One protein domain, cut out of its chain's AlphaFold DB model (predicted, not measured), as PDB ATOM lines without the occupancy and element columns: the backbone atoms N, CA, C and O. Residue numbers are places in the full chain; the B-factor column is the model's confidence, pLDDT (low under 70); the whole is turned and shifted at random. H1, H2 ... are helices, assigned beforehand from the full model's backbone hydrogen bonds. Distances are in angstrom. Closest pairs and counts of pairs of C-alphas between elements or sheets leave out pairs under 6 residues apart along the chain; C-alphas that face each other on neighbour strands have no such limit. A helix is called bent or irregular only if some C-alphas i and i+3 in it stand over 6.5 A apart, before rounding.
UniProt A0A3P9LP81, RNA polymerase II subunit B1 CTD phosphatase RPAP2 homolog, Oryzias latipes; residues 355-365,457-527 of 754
ATOM      1  N   ALA A 355     184.389 188.418 214.454       78.06
ATOM      2  CA  ALA A 355     183.890 189.062 213.238       78.06
ATOM      3  C   ALA A 355     184.631 188.615 211.959       78.06
ATOM      4  O   ALA A 355     184.136 188.874 210.864       78.06
ATOM      5  N   TRP A 356     185.801 187.976 212.084       80.38
ATOM      6  CA  TRP A 356     186.514 187.324 210.980       80.38
ATOM      7  C   TRP A 356     185.962 185.924 210.710       80.38
ATOM      8  O   TRP A 356     185.759 185.565 209.550       80.38
ATOM      9  N   CYS A 357     185.705 185.142 211.761       77.38
ATOM     10  CA  CYS A 357     185.169 183.791 211.635       77.38
ATOM     11  C   CYS A 357     183.734 183.804 211.085       77.38
ATOM     12  O   CYS A 357     182.838 184.412 211.663       77.38
ATOM     13  N   THR A 358     183.515 183.088 209.984       71.62
ATOM     14  CA  THR A 358     182.182 182.802 209.427       71.62
ATOM     15  C   THR A 358     181.721 181.396 209.811       71.62
ATOM     16  O   THR A 358     182.525 180.585 210.268       71.62
ATOM     17  N   ASP A 359     180.468 181.034 209.530       65.12
ATOM     18  CA  ASP A 359     180.015 179.636 209.602       65.12
ATOM     19  C   ASP A 359     180.867 178.696 208.731       65.12
ATOM     20  O   ASP A 359     181.062 177.534 209.077       65.12
ATOM     21  N   HIS A 360     181.436 179.199 207.628       66.06
ATOM     22  CA  HIS A 360     182.396 178.452 206.814       66.06
ATOM     23  C   HIS A 360     183.753 178.306 207.520       66.06
ATOM     24  O   HIS A 360     184.365 177.247 207.430       66.06
ATOM     25  N   THR A 361     184.228 179.321 208.249       75.88
ATOM     26  CA  THR A 361     185.413 179.196 209.117       75.88
ATOM     27  C   THR A 361     185.185 178.162 210.215       75.88
ATOM     28  O   THR A 361     186.043 177.323 210.454       75.88
ATOM     29  N   ILE A 362     184.014 178.178 210.853       68.56
ATOM     30  CA  ILE A 362     183.658 177.247 211.932       68.56
ATOM     31  C   ILE A 362     183.589 175.806 211.392       68.56
ATOM     32  O   ILE A 362     184.180 174.907 211.980       68.56
ATOM     33  N   ARG A 363     182.973 175.583 210.222       69.88
ATOM     34  CA  ARG A 363     182.971 174.271 209.531       69.88
ATOM     35  C   ARG A 363     184.352 173.835 209.027       69.88
ATOM     36  O   ARG A 363     184.607 172.643 208.928       69.88
ATOM     37  N   PHE A 364     185.235 174.777 208.699       70.50
ATOM     38  CA  PHE A 364     186.621 174.484 208.321       70.50
ATOM     39  C   PHE A 364     187.464 174.072 209.539       70.50
ATOM     40  O   PHE A 364     188.271 173.160 209.431       70.50
ATOM     41  N   LEU A 365     187.232 174.691 210.702       65.88
ATOM     42  CA  LEU A 365     187.944 174.400 211.953       65.88
ATOM     43  C   LEU A 365     187.436 173.155 212.704       65.88
ATOM     44  O   LEU A 365     188.208 172.553 213.439       65.88
ATOM     45  N   ASP A 457     183.990 196.389 193.216       50.78
ATOM     46  CA  ASP A 457     183.658 194.975 193.302       50.78
ATOM     47  C   ASP A 457     183.980 194.456 194.710       50.78
ATOM     48  O   ASP A 457     185.115 194.523 195.195       50.78
ATOM     49  N   SER A 458     182.940 193.971 195.389       57.94
ATOM     50  CA  SER A 458     183.030 193.493 196.762       57.94
ATOM     51  C   SER A 458     183.933 192.262 196.863       57.94
ATOM     52  O   SER A 458     184.553 192.048 197.909       57.94
ATOM     53  N   GLN A 459     184.089 191.506 195.768       57.28
ATOM     54  CA  GLN A 459     185.034 190.399 195.663       57.28
ATOM     55  C   GLN A 459     186.470 190.929 195.557       57.28
ATOM     56  O   GLN A 459     187.303 190.570 196.392       57.28
ATOM     57  N   ALA A 460     186.757 191.858 194.637       59.22
ATOM     58  CA  ALA A 460     188.051 192.544 194.562       59.22
ATOM     59  C   ALA A 460     188.462 193.191 195.903       59.22
ATOM     60  O   ALA A 460     189.605 193.038 196.345       59.22
ATOM     61  N   GLN A 461     187.531 193.841 196.611       67.62
ATOM     62  CA  GLN A 461     187.799 194.403 197.936       67.62
ATOM     63  C   GLN A 461     188.127 193.314 198.977       67.62
ATOM     64  O   GLN A 461     189.081 193.476 199.744       67.62
ATOM     65  N   HIS A 462     187.401 192.187 199.000       68.94
ATOM     66  CA  HIS A 462     187.691 191.063 199.907       68.94
ATOM     67  C   HIS A 462     189.046 190.405 199.602       68.94
ATOM     68  O   HIS A 462     189.782 190.064 200.528       68.94
ATOM     69  N   LEU A 463     189.419 190.289 198.324       69.94
ATOM     70  CA  LEU A 463     190.710 189.755 197.876       69.94
ATOM     71  C   LEU A 463     191.889 190.648 198.297       69.94
ATOM     72  O   LEU A 463     192.901 190.142 198.789       69.94
ATOM     73  N   ILE A 464     191.750 191.975 198.199       76.88
ATOM     74  CA  ILE A 464     192.756 192.929 198.699       76.88
ATOM     75  C   ILE A 464     192.906 192.809 200.227       76.88
ATOM     76  O   ILE A 464     194.026 192.739 200.738       76.88
ATOM     77  N   GLN A 465     191.796 192.719 200.966       79.50
ATOM     78  CA  GLN A 465     191.811 192.571 202.429       79.50
ATOM     79  C   GLN A 465     192.421 191.229 202.882       79.50
ATOM     80  O   GLN A 465     193.192 191.200 203.847       79.50
ATOM     81  N   LYS A 466     192.160 190.140 202.143       80.06
ATOM     82  CA  LYS A 466     192.837 188.842 202.298       80.06
ATOM     83  C   LYS A 466     194.348 188.979 202.120       80.06
ATOM     84  O   LYS A 466     195.090 188.611 203.026       80.06
ATOM     85  N   ARG A 467     194.807 189.568 201.007       80.44
ATOM     86  CA  ARG A 467     196.241 189.756 200.710       80.44
ATOM     87  C   ARG A 467     196.966 190.535 201.810       80.44
ATOM     88  O   ARG A 467     198.018 190.093 202.264       80.44
ATOM     89  N   ILE A 468     196.388 191.646 202.277       82.25
ATOM     90  CA  ILE A 468     196.944 192.444 203.385       82.25
ATOM     91  C   ILE A 468     197.061 191.594 204.658       82.25
ATOM     92  O   ILE A 468     198.102 191.610 205.314       82.25
ATOM     93  N   THR A 469     196.020 190.827 204.991       82.44
ATOM     94  CA  THR A 469     195.991 189.994 206.201       82.44
ATOM     95  C   THR A 469     197.031 188.874 206.149       82.44
ATOM     96  O   THR A 469     197.798 188.727 207.099       82.44
ATOM     97  N   VAL A 470     197.134 188.147 205.028       82.81
ATOM     98  CA  VAL A 470     198.191 187.141 204.806       82.81
ATOM     99  C   VAL A 470     199.573 187.775 204.958       82.81
ATOM    100  O   VAL A 470     200.397 187.263 205.707       82.81
ATOM    101  N   GLU A 471     199.829 188.923 204.325       82.44
ATOM    102  CA  GLU A 471     201.135 189.588 204.384       82.44
ATOM    103  C   GLU A 471     201.527 189.990 205.818       82.44
ATOM    104  O   GLU A 471     202.662 189.744 206.241       82.44
ATOM    105  N   LYS A 472     200.601 190.575 206.598       82.25
ATOM    106  CA  LYS A 472     200.881 190.966 207.992       82.25
ATOM    107  C   LYS A 472     201.066 189.751 208.896       82.25
ATOM    108  O   LYS A 472     202.042 189.725 209.649       82.25
ATOM    109  N   LEU A 473     200.218 188.729 208.771       81.50
ATOM    110  CA  LEU A 473     200.360 187.486 209.529       81.50
ATOM    111  C   LEU A 473     201.672 186.776 209.187       81.50
ATOM    112  O   LEU A 473     202.448 186.505 210.097       81.50
ATOM    113  N   SER A 474     202.000 186.572 207.909       79.38
ATOM    114  CA  SER A 474     203.282 185.989 207.486       79.38
ATOM    115  C   SER A 474     204.489 186.805 207.966       79.38
ATOM    116  O   SER A 474     205.528 186.232 208.295       79.38
ATOM    117  N   SER A 475     204.380 188.135 208.061       82.38
ATOM    118  CA  SER A 475     205.462 188.967 208.598       82.38
ATOM    119  C   SER A 475     205.651 188.811 210.112       82.38
ATOM    120  O   SER A 475     206.784 188.642 210.566       82.38
ATOM    121  N   CYS A 476     204.563 188.787 210.892       79.25
ATOM    122  CA  CYS A 476     204.621 188.475 212.324       79.25
ATOM    123  C   CYS A 476     205.106 187.038 212.566       79.25
ATOM    124  O   CYS A 476     205.997 186.823 213.388       79.25
ATOM    125  N   LEU A 477     204.603 186.065 211.800       74.88
ATOM    126  CA  LEU A 477     205.010 184.664 211.889       74.88
ATOM    127  C   LEU A 477     206.500 184.473 211.634       74.88
ATOM    128  O   LEU A 477     207.126 183.773 212.414       74.88
ATOM    129  N   ARG A 478     207.122 185.148 210.659       76.62
ATOM    130  CA  ARG A 478     208.590 185.079 210.473       76.62
ATOM    131  C   ARG A 478     209.400 185.483 211.717       76.62
ATOM    132  O   ARG A 478     210.549 185.075 211.836       76.62
ATOM    133  N   THR A 479     208.809 186.228 212.656       70.50
ATOM    134  CA  THR A 479     209.433 186.586 213.947       70.50
ATOM    135  C   THR A 479     209.141 185.558 215.058       70.50
ATOM    136  O   THR A 479     209.909 185.457 216.010       70.50
ATOM    137  N   ILE A 480     208.056 184.781 214.941       68.62
ATOM    138  CA  ILE A 480     207.583 183.788 215.930       68.62
ATOM    139  C   ILE A 480     208.070 182.361 215.595       68.62
ATOM    140  O   ILE A 480     208.443 181.602 216.482       68.62
ATOM    141  N   VAL A 481     208.091 182.007 214.309       65.88
ATOM    142  CA  VAL A 481     208.349 180.666 213.753       65.88
ATOM    143  C   VAL A 481     209.790 180.200 213.980       65.88
ATOM    144  O   VAL A 481     210.002 179.047 214.341       65.88
ATOM    145  N   GLY A 482     210.774 181.101 213.854       66.88
ATOM    146  CA  GLY A 482     212.190 180.795 214.104       66.88
ATOM    147  C   GLY A 482     212.455 180.250 215.519       66.88
ATOM    148  O   GLY A 482     212.996 179.153 215.638       66.88
ATOM    149  N   PRO A 483     212.023 180.953 216.588       66.12
ATOM    150  CA  PRO A 483     212.047 180.440 217.964       66.12
ATOM    151  C   PRO A 483     211.318 179.108 218.210       66.12
ATOM    152  O   PRO A 483     211.604 178.449 219.204       66.12
ATOM    153  N   LEU A 484     210.373 178.716 217.347       60.53
ATOM    154  CA  LEU A 484     209.581 177.485 217.482       60.53
ATOM    155  C   LEU A 484     210.121 176.306 216.650       60.53
ATOM    156  O   LEU A 484     209.547 175.222 216.706       60.53
ATOM    157  N   HIS A 485     211.205 176.496 215.886       57.03
ATOM    158  CA  HIS A 485     211.776 175.499 214.965       57.03
ATOM    159  C   HIS A 485     210.799 174.941 213.904       57.03
ATOM    160  O   HIS A 485     211.041 173.875 213.338       57.03
ATOM    161  N   LEU A 486     209.723 175.671 213.601       66.38
ATOM    162  CA  LEU A 486     208.838 175.400 212.464       66.38
ATOM    163  C   LEU A 486     209.439 176.010 211.185       66.38
ATOM    164  O   LEU A 486     210.198 176.980 211.267       66.38
ATOM    165  N   THR A 487     209.087 175.508 209.997       67.19
ATOM    166  CA  THR A 487     209.364 176.241 208.751       67.19
ATOM    167  C   THR A 487     208.171 177.120 208.378       67.19
ATOM    168  O   THR A 487     207.028 176.849 208.747       67.19
ATOM    169  N   LEU A 488     208.414 178.212 207.641       67.38
ATOM    170  CA  LEU A 488     207.313 179.065 207.178       67.38
ATOM    171  C   LEU A 488     206.400 178.307 206.201       67.38
ATOM    172  O   LEU A 488     205.198 178.546 206.208       67.38
ATOM    173  N   SER A 489     206.962 177.384 205.414       69.69
ATOM    174  CA  SER A 489     206.242 176.479 204.514       69.69
ATOM    175  C   SER A 489     205.126 175.729 205.243       69.69
ATOM    176  O   SER A 489     203.972 175.883 204.850       69.69
ATOM    177  N   ASP A 490     205.458 175.037 206.341       65.62
ATOM    178  CA  ASP A 490     204.544 174.159 207.100       65.62
ATOM    179  C   ASP A 490     203.296 174.882 207.627       65.62
ATOM    180  O   ASP A 490     202.241 174.280 207.770       65.62
ATOM    181  N   VAL A 491     203.427 176.175 207.939       70.94
ATOM    182  CA  VAL A 491     202.347 177.010 208.493       70.94
ATOM    183  C   VAL A 491     201.639 177.819 207.399       70.94
ATOM    184  O   VAL A 491     200.494 178.240 207.559       70.94
ATOM    185  N   SER A 492     202.320 178.090 206.281       72.69
ATOM    186  CA  SER A 492     201.826 179.015 205.258       72.69
ATOM    187  C   SER A 492     200.623 178.492 204.480       72.69
ATOM    188  O   SER A 492     199.772 179.301 204.120       72.69
ATOM    189  N   THR A 493     200.521 177.186 204.229       74.88
ATOM    190  CA  THR A 493     199.354 176.572 203.571       74.88
ATOM    191  C   THR A 493     198.116 176.747 204.438       74.88
ATOM    192  O   THR A 493     197.167 177.430 204.056       74.88
ATOM    193  N   ASP A 494     198.205 176.243 205.661       69.12
ATOM    194  CA  ASP A 494     197.096 176.095 206.593       69.12
ATOM    195  C   ASP A 494     196.580 177.477 207.037       69.12
ATOM    196  O   ASP A 494     195.372 177.700 207.139       69.12
ATOM    197  N   LEU A 495     197.479 178.464 207.183       77.00
ATOM    198  CA  LEU A 495     197.097 179.860 207.400       77.00
ATOM    199  C   LEU A 495     196.423 180.491 206.176       77.00
ATOM    200  O   LEU A 495     195.466 181.245 206.350       77.00
ATOM    201  N   ASN A 496     196.907 180.240 204.954       78.56
ATOM    202  CA  ASN A 496     196.269 180.785 203.752       78.56
ATOM    203  C   ASN A 496     194.860 180.213 203.570       78.56
ATOM    204  O   ASN A 496     193.946 180.969 203.240       78.56
ATOM    205  N   ASP A 497     194.656 178.923 203.833       75.75
ATOM    206  CA  ASP A 497     193.341 178.285 203.756       75.75
ATOM    207  C   ASP A 497     192.401 178.742 204.875       75.75
ATOM    208  O   ASP A 497     191.257 179.112 204.599       75.75
ATOM    209  N   LEU A 498     192.897 178.900 206.104       76.25
ATOM    210  CA  LEU A 498     192.128 179.519 207.183       76.25
ATOM    211  C   LEU A 498     191.711 180.965 206.833       76.25
ATOM    212  O   LEU A 498     190.529 181.309 206.915       76.25
ATOM    213  N   VAL A 499     192.644 181.794 206.350       79.44
ATOM    214  CA  VAL A 499     192.394 183.191 205.933       79.44
ATOM    215  C   VAL A 499     191.503 183.285 204.682       79.44
ATOM    216  O   VAL A 499     190.768 184.265 204.525       79.44
ATOM    217  N   ARG A 500     191.475 182.265 203.813       77.62
ATOM    218  CA  ARG A 500     190.513 182.174 202.697       77.62
ATOM    219  C   ARG A 500     189.060 182.120 203.194       77.62
ATOM    220  O   ARG A 500     188.201 182.696 202.518       77.62
ATOM    221  N   THR A 501     188.794 181.535 204.370       76.62
ATOM    222  CA  THR A 501     187.443 181.465 204.977       76.62
ATOM    223  C   THR A 501     186.994 182.737 205.712       76.62
ATOM    224  O   THR A 501     185.796 182.911 205.952       76.62
ATOM    225  N   PHE A 502     187.922 183.622 206.096       81.25
ATOM    226  CA  PHE A 502     187.615 184.785 206.936       81.25
ATOM    227  C   PHE A 502     186.836 185.877 206.182       81.25
ATOM    228  O   PHE A 502     187.143 186.223 205.035       81.25
ATOM    229  N   ARG A 503     185.859 186.495 206.857       74.62
ATOM    230  CA  ARG A 503     185.133 187.679 206.373       74.62
ATOM    231  C   ARG A 503     185.799 188.959 206.873       74.62
ATOM    232  O   ARG A 503     185.691 189.340 208.038       74.62
ATOM    233  N   PHE A 504     186.450 189.663 205.959       79.44
ATOM    234  CA  PHE A 504     187.050 190.956 206.255       79.44
ATOM    235  C   PHE A 504     186.067 192.103 206.018       79.44
ATOM    236  O   PHE A 504     185.121 191.997 205.236       79.44
ATOM    237  N   THR A 505     186.288 193.198 206.737       66.69
ATOM    238  CA  THR A 505     185.609 194.481 206.565       66.69
ATOM    239  C   THR A 505     186.649 195.597 206.608       66.69
ATOM    240  O   THR A 505     187.768 195.420 207.090       66.69
ATOM    241  N   ASN A 506     186.278 196.782 206.127       62.59
ATOM    242  CA  ASN A 506     187.133 197.974 206.167       62.59
ATOM    243  C   ASN A 506     187.601 198.365 207.586       62.59
ATOM    244  O   ASN A 506     188.652 198.983 207.720       62.59
ATOM    245  N   THR A 507     186.858 197.998 208.633       60.69
ATOM    246  CA  THR A 507     187.199 198.285 210.034       60.69
ATOM    247  C   THR A 507     187.921 197.144 210.749       60.69
ATOM    248  O   THR A 507     188.665 197.409 211.692       60.69
ATOM    249  N   ASN A 508     187.746 195.881 210.336       68.50
ATOM    250  CA  ASN A 508     188.221 194.730 211.115       68.50
ATOM    251  C   ASN A 508     189.675 194.293 210.825       68.50
ATOM    252  O   ASN A 508     190.174 193.412 211.522       68.50
ATOM    253  N   ILE A 509     190.376 194.918 209.869       74.19
ATOM    254  CA  ILE A 509     191.787 194.618 209.531       74.19
ATOM    255  C   ILE A 509     192.817 195.646 210.048       74.19
ATOM    256  O   ILE A 509     194.015 195.480 209.824       74.19
ATOM    257  N   VAL A 510     192.401 196.721 210.725       77.94
ATOM    258  CA  VAL A 510     193.299 197.841 211.084       77.94
ATOM    259  C   VAL A 510     193.894 197.665 212.491       77.94
ATOM    260  O   VAL A 510     193.560 198.392 213.424       77.94
ATOM    261  N   HIS A 511     194.797 196.690 212.639       78.56
ATOM    262  CA  HIS A 511     195.506 196.396 213.900       78.56
ATOM    263  C   HIS A 511     196.927 196.972 213.928       78.56
ATOM    264  O   HIS A 511     197.589 197.096 212.893       78.56
ATOM    265  N   LYS A 512     197.434 197.291 215.123       79.12
ATOM    266  CA  LYS A 512     198.831 197.703 215.349       79.12
ATOM    267  C   LYS A 512     199.767 196.489 215.351       79.12
ATOM    268  O   LYS A 512     199.353 195.368 215.624       79.12
ATOM    269  N   SER A 513     201.065 196.701 215.143       74.25
ATOM    270  CA  SER A 513     202.069 195.621 215.116       74.25
ATOM    271  C   SER A 513     202.039 194.634 216.308       74.25
ATOM    272  O   SER A 513     202.116 193.436 216.048       74.25
ATOM    273  N   PRO A 514     201.904 195.045 217.592       71.56
ATOM    274  CA  PRO A 514     201.798 194.081 218.695       71.56
ATOM    275  C   PRO A 514     200.451 193.338 218.727       71.56
ATOM    276  O   PRO A 514     200.399 192.196 219.172       71.56
ATOM    277  N   GLU A 515     199.378 193.957 218.230       80.38
ATOM    278  CA  GLU A 515     198.046 193.349 218.120       80.38
ATOM    279  C   GLU A 515     198.052 192.263 217.026       80.38
ATOM    280  O   GLU A 515     197.599 191.147 217.271       80.38
ATOM    281  N   TRP A 516     198.695 192.522 215.877       83.19
ATOM    282  CA  TRP A 516     198.963 191.512 214.840       83.19
ATOM    283  C   TRP A 516     199.788 190.323 215.344       83.19
ATOM    284  O   TRP A 516     199.492 189.184 214.990       83.19
ATOM    285  N   THR A 517     200.796 190.556 216.192       77.75
ATOM    286  CA  THR A 517     201.579 189.470 216.807       77.75
ATOM    287  C   THR A 517     200.716 188.605 217.731       77.75
ATOM    288  O   THR A 517     200.831 187.384 217.680       77.75
ATOM    289  N   LEU A 518     199.817 189.198 218.526       75.12
ATOM    290  CA  LEU A 518     198.867 188.439 219.354       75.12
ATOM    291  C   LEU A 518     197.885 187.627 218.497       75.12
ATOM    292  O   LEU A 518     197.670 186.451 218.776       75.12
ATOM    293  N   ILE A 519     197.345 188.219 217.427       79.94
ATOM    294  CA  ILE A 519     196.485 187.522 216.458       79.94
ATOM    295  C   ILE A 519     197.231 186.330 215.838       79.94
ATOM    296  O   ILE A 519     196.698 185.225 215.824       79.94
ATOM    297  N   ALA A 520     198.475 186.515 215.382       79.06
ATOM    298  CA  ALA A 520     199.284 185.440 214.806       79.06
ATOM    299  C   ALA A 520     199.575 184.309 215.811       79.06
ATOM    300  O   ALA A 520     199.530 183.142 215.435       79.06
ATOM    301  N   VAL A 521     199.817 184.629 217.089       74.19
ATOM    302  CA  VAL A 521     199.982 183.615 218.148       74.19
ATOM    303  C   VAL A 521     198.677 182.854 218.404       74.19
ATOM    304  O   VAL A 521     198.719 181.633 218.515       74.19
ATOM    305  N   VAL A 522     197.520 183.522 218.450       73.81
ATOM    306  CA  VAL A 522     196.220 182.841 218.618       73.81
ATOM    307  C   VAL A 522     195.922 181.925 217.427       73.81
ATOM    308  O   VAL A 522     195.587 180.760 217.625       73.81
ATOM    309  N   LEU A 523     196.121 182.403 216.195       74.44
ATOM    310  CA  LEU A 523     195.906 181.608 214.979       74.44
ATOM    311  C   LEU A 523     196.897 180.436 214.821       74.44
ATOM    312  O   LEU A 523     196.592 179.508 214.083       74.44
ATOM    313  N   LEU A 524     198.033 180.439 215.530       70.56
ATOM    314  CA  LEU A 524     198.938 179.284 215.646       70.56
ATOM    315  C   LEU A 524     198.472 178.219 216.654       70.56
ATOM    316  O   LEU A 524     198.922 177.084 216.556       70.56
ATOM    317  N   HIS A 525     197.629 178.568 217.632       62.59
ATOM    318  CA  HIS A 525     197.154 177.626 218.660       62.59
ATOM    319  C   HIS A 525     195.809 176.976 218.304       62.59
ATOM    320  O   HIS A 525     195.495 175.907 218.810       62.59
ATOM    321  N   VAL A 526     195.023 177.605 217.425       62.88
ATOM    322  CA  VAL A 526     193.730 177.088 216.936       62.88
ATOM    323  C   VAL A 526     193.815 175.762 216.136       62.88
ATOM    324  O   VAL A 526     192.899 174.962 216.291       62.88
ATOM    325  N   PRO A 527     194.850 175.462 215.318       47.22
ATOM    326  CA  PRO A 527     194.890 174.244 214.482       47.22
ATOM    327  C   PRO A 527     195.223 172.922 215.215       47.22
ATOM    328  O   PRO A 527     195.817 172.033 214.609       47.22
TER     329      PRO A 527
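What this domain is: This is residues 355 to 365 and 457 to 527 of the 754 residues of the protein "RNA polymerase II subunit B1 CTD phosphatase RPAP2 homolog" of Oryzias latipes (UniProt A0A3P9LP81). Look for a helical hairpin, H2 and H3 side by side, with H4 crossing one face of it and touching H2, and short H1 on that same face at the last residues of H3. The 82 printed residues, with four named helices in the order H1, H2, H3, H4 and no named strand, are all helix in class. The whole is compact, with a radius of gyration of the C-alphas of 12.6 A and spans of 40 by 28 by 18 A.

Where its parts are: Find C-alpha 359 at (180.015, 179.636, 209.602); from there H1 runs to residue 365, 9.8 A. H2, residues 458 to 480, begins at (183.030, 193.493, 196.762) and covers 32.6 A. H3, residues 488 to 501, covers 20.1 A and is irregular, but only just: C-alphas 490 and 493 are 6.7 A apart. H4, residues 513 to 525, covers 19.0 A and ends at (197.154, 177.626, 218.660).

How they stand to each other: Start at the hairpin: H2 and H3 touch at a shallow tilt of 30 degrees, opposite ways, their closest C-alphas Val 470 and Asn 496 at 6.7 A. H1 touches H3 at residues 498 to 501 alone, at a shallow tilt of 23 degrees, opposite ways; the closest C-alphas, Thr 361 and Thr 501, are 5.1 A apart. Residues 516 to 521 of H4 touch residues 472 to 480 of H2, about perpendicular at 86 degrees, with C-alphas Cys 476 and Thr 517 closest at 5.5 A. H3 and H4 are close but not clearly touching, the C-alphas of Leu 495 and Leu 523 closest at 7.9 A. H1 is apart from H2 and H4. The helix packing is mostly aligned, but only just: 2 of 3 touching pairs have a shallow tilt. In H1 and H4 every O i to N i+4 pair is within hydrogen-bond range; in H2 18 of 19 are, in H3 8 of 10.

The domain as a whole: The farthest C-alphas, Asp 457 and His 485, are 40.5 A apart. Residues 366 to 456 are not printed, and C-alphas 365 and 457 stand 28.1 A apart across that cut, on the link from H1 to H2. The link from H2 to H3 is short, and the one from H3 to H4, 11 residues, is long. Mean pLDDT of the printed part is 72.4; 31 residues are under 70, among them 457 to 463 and 480 to 490.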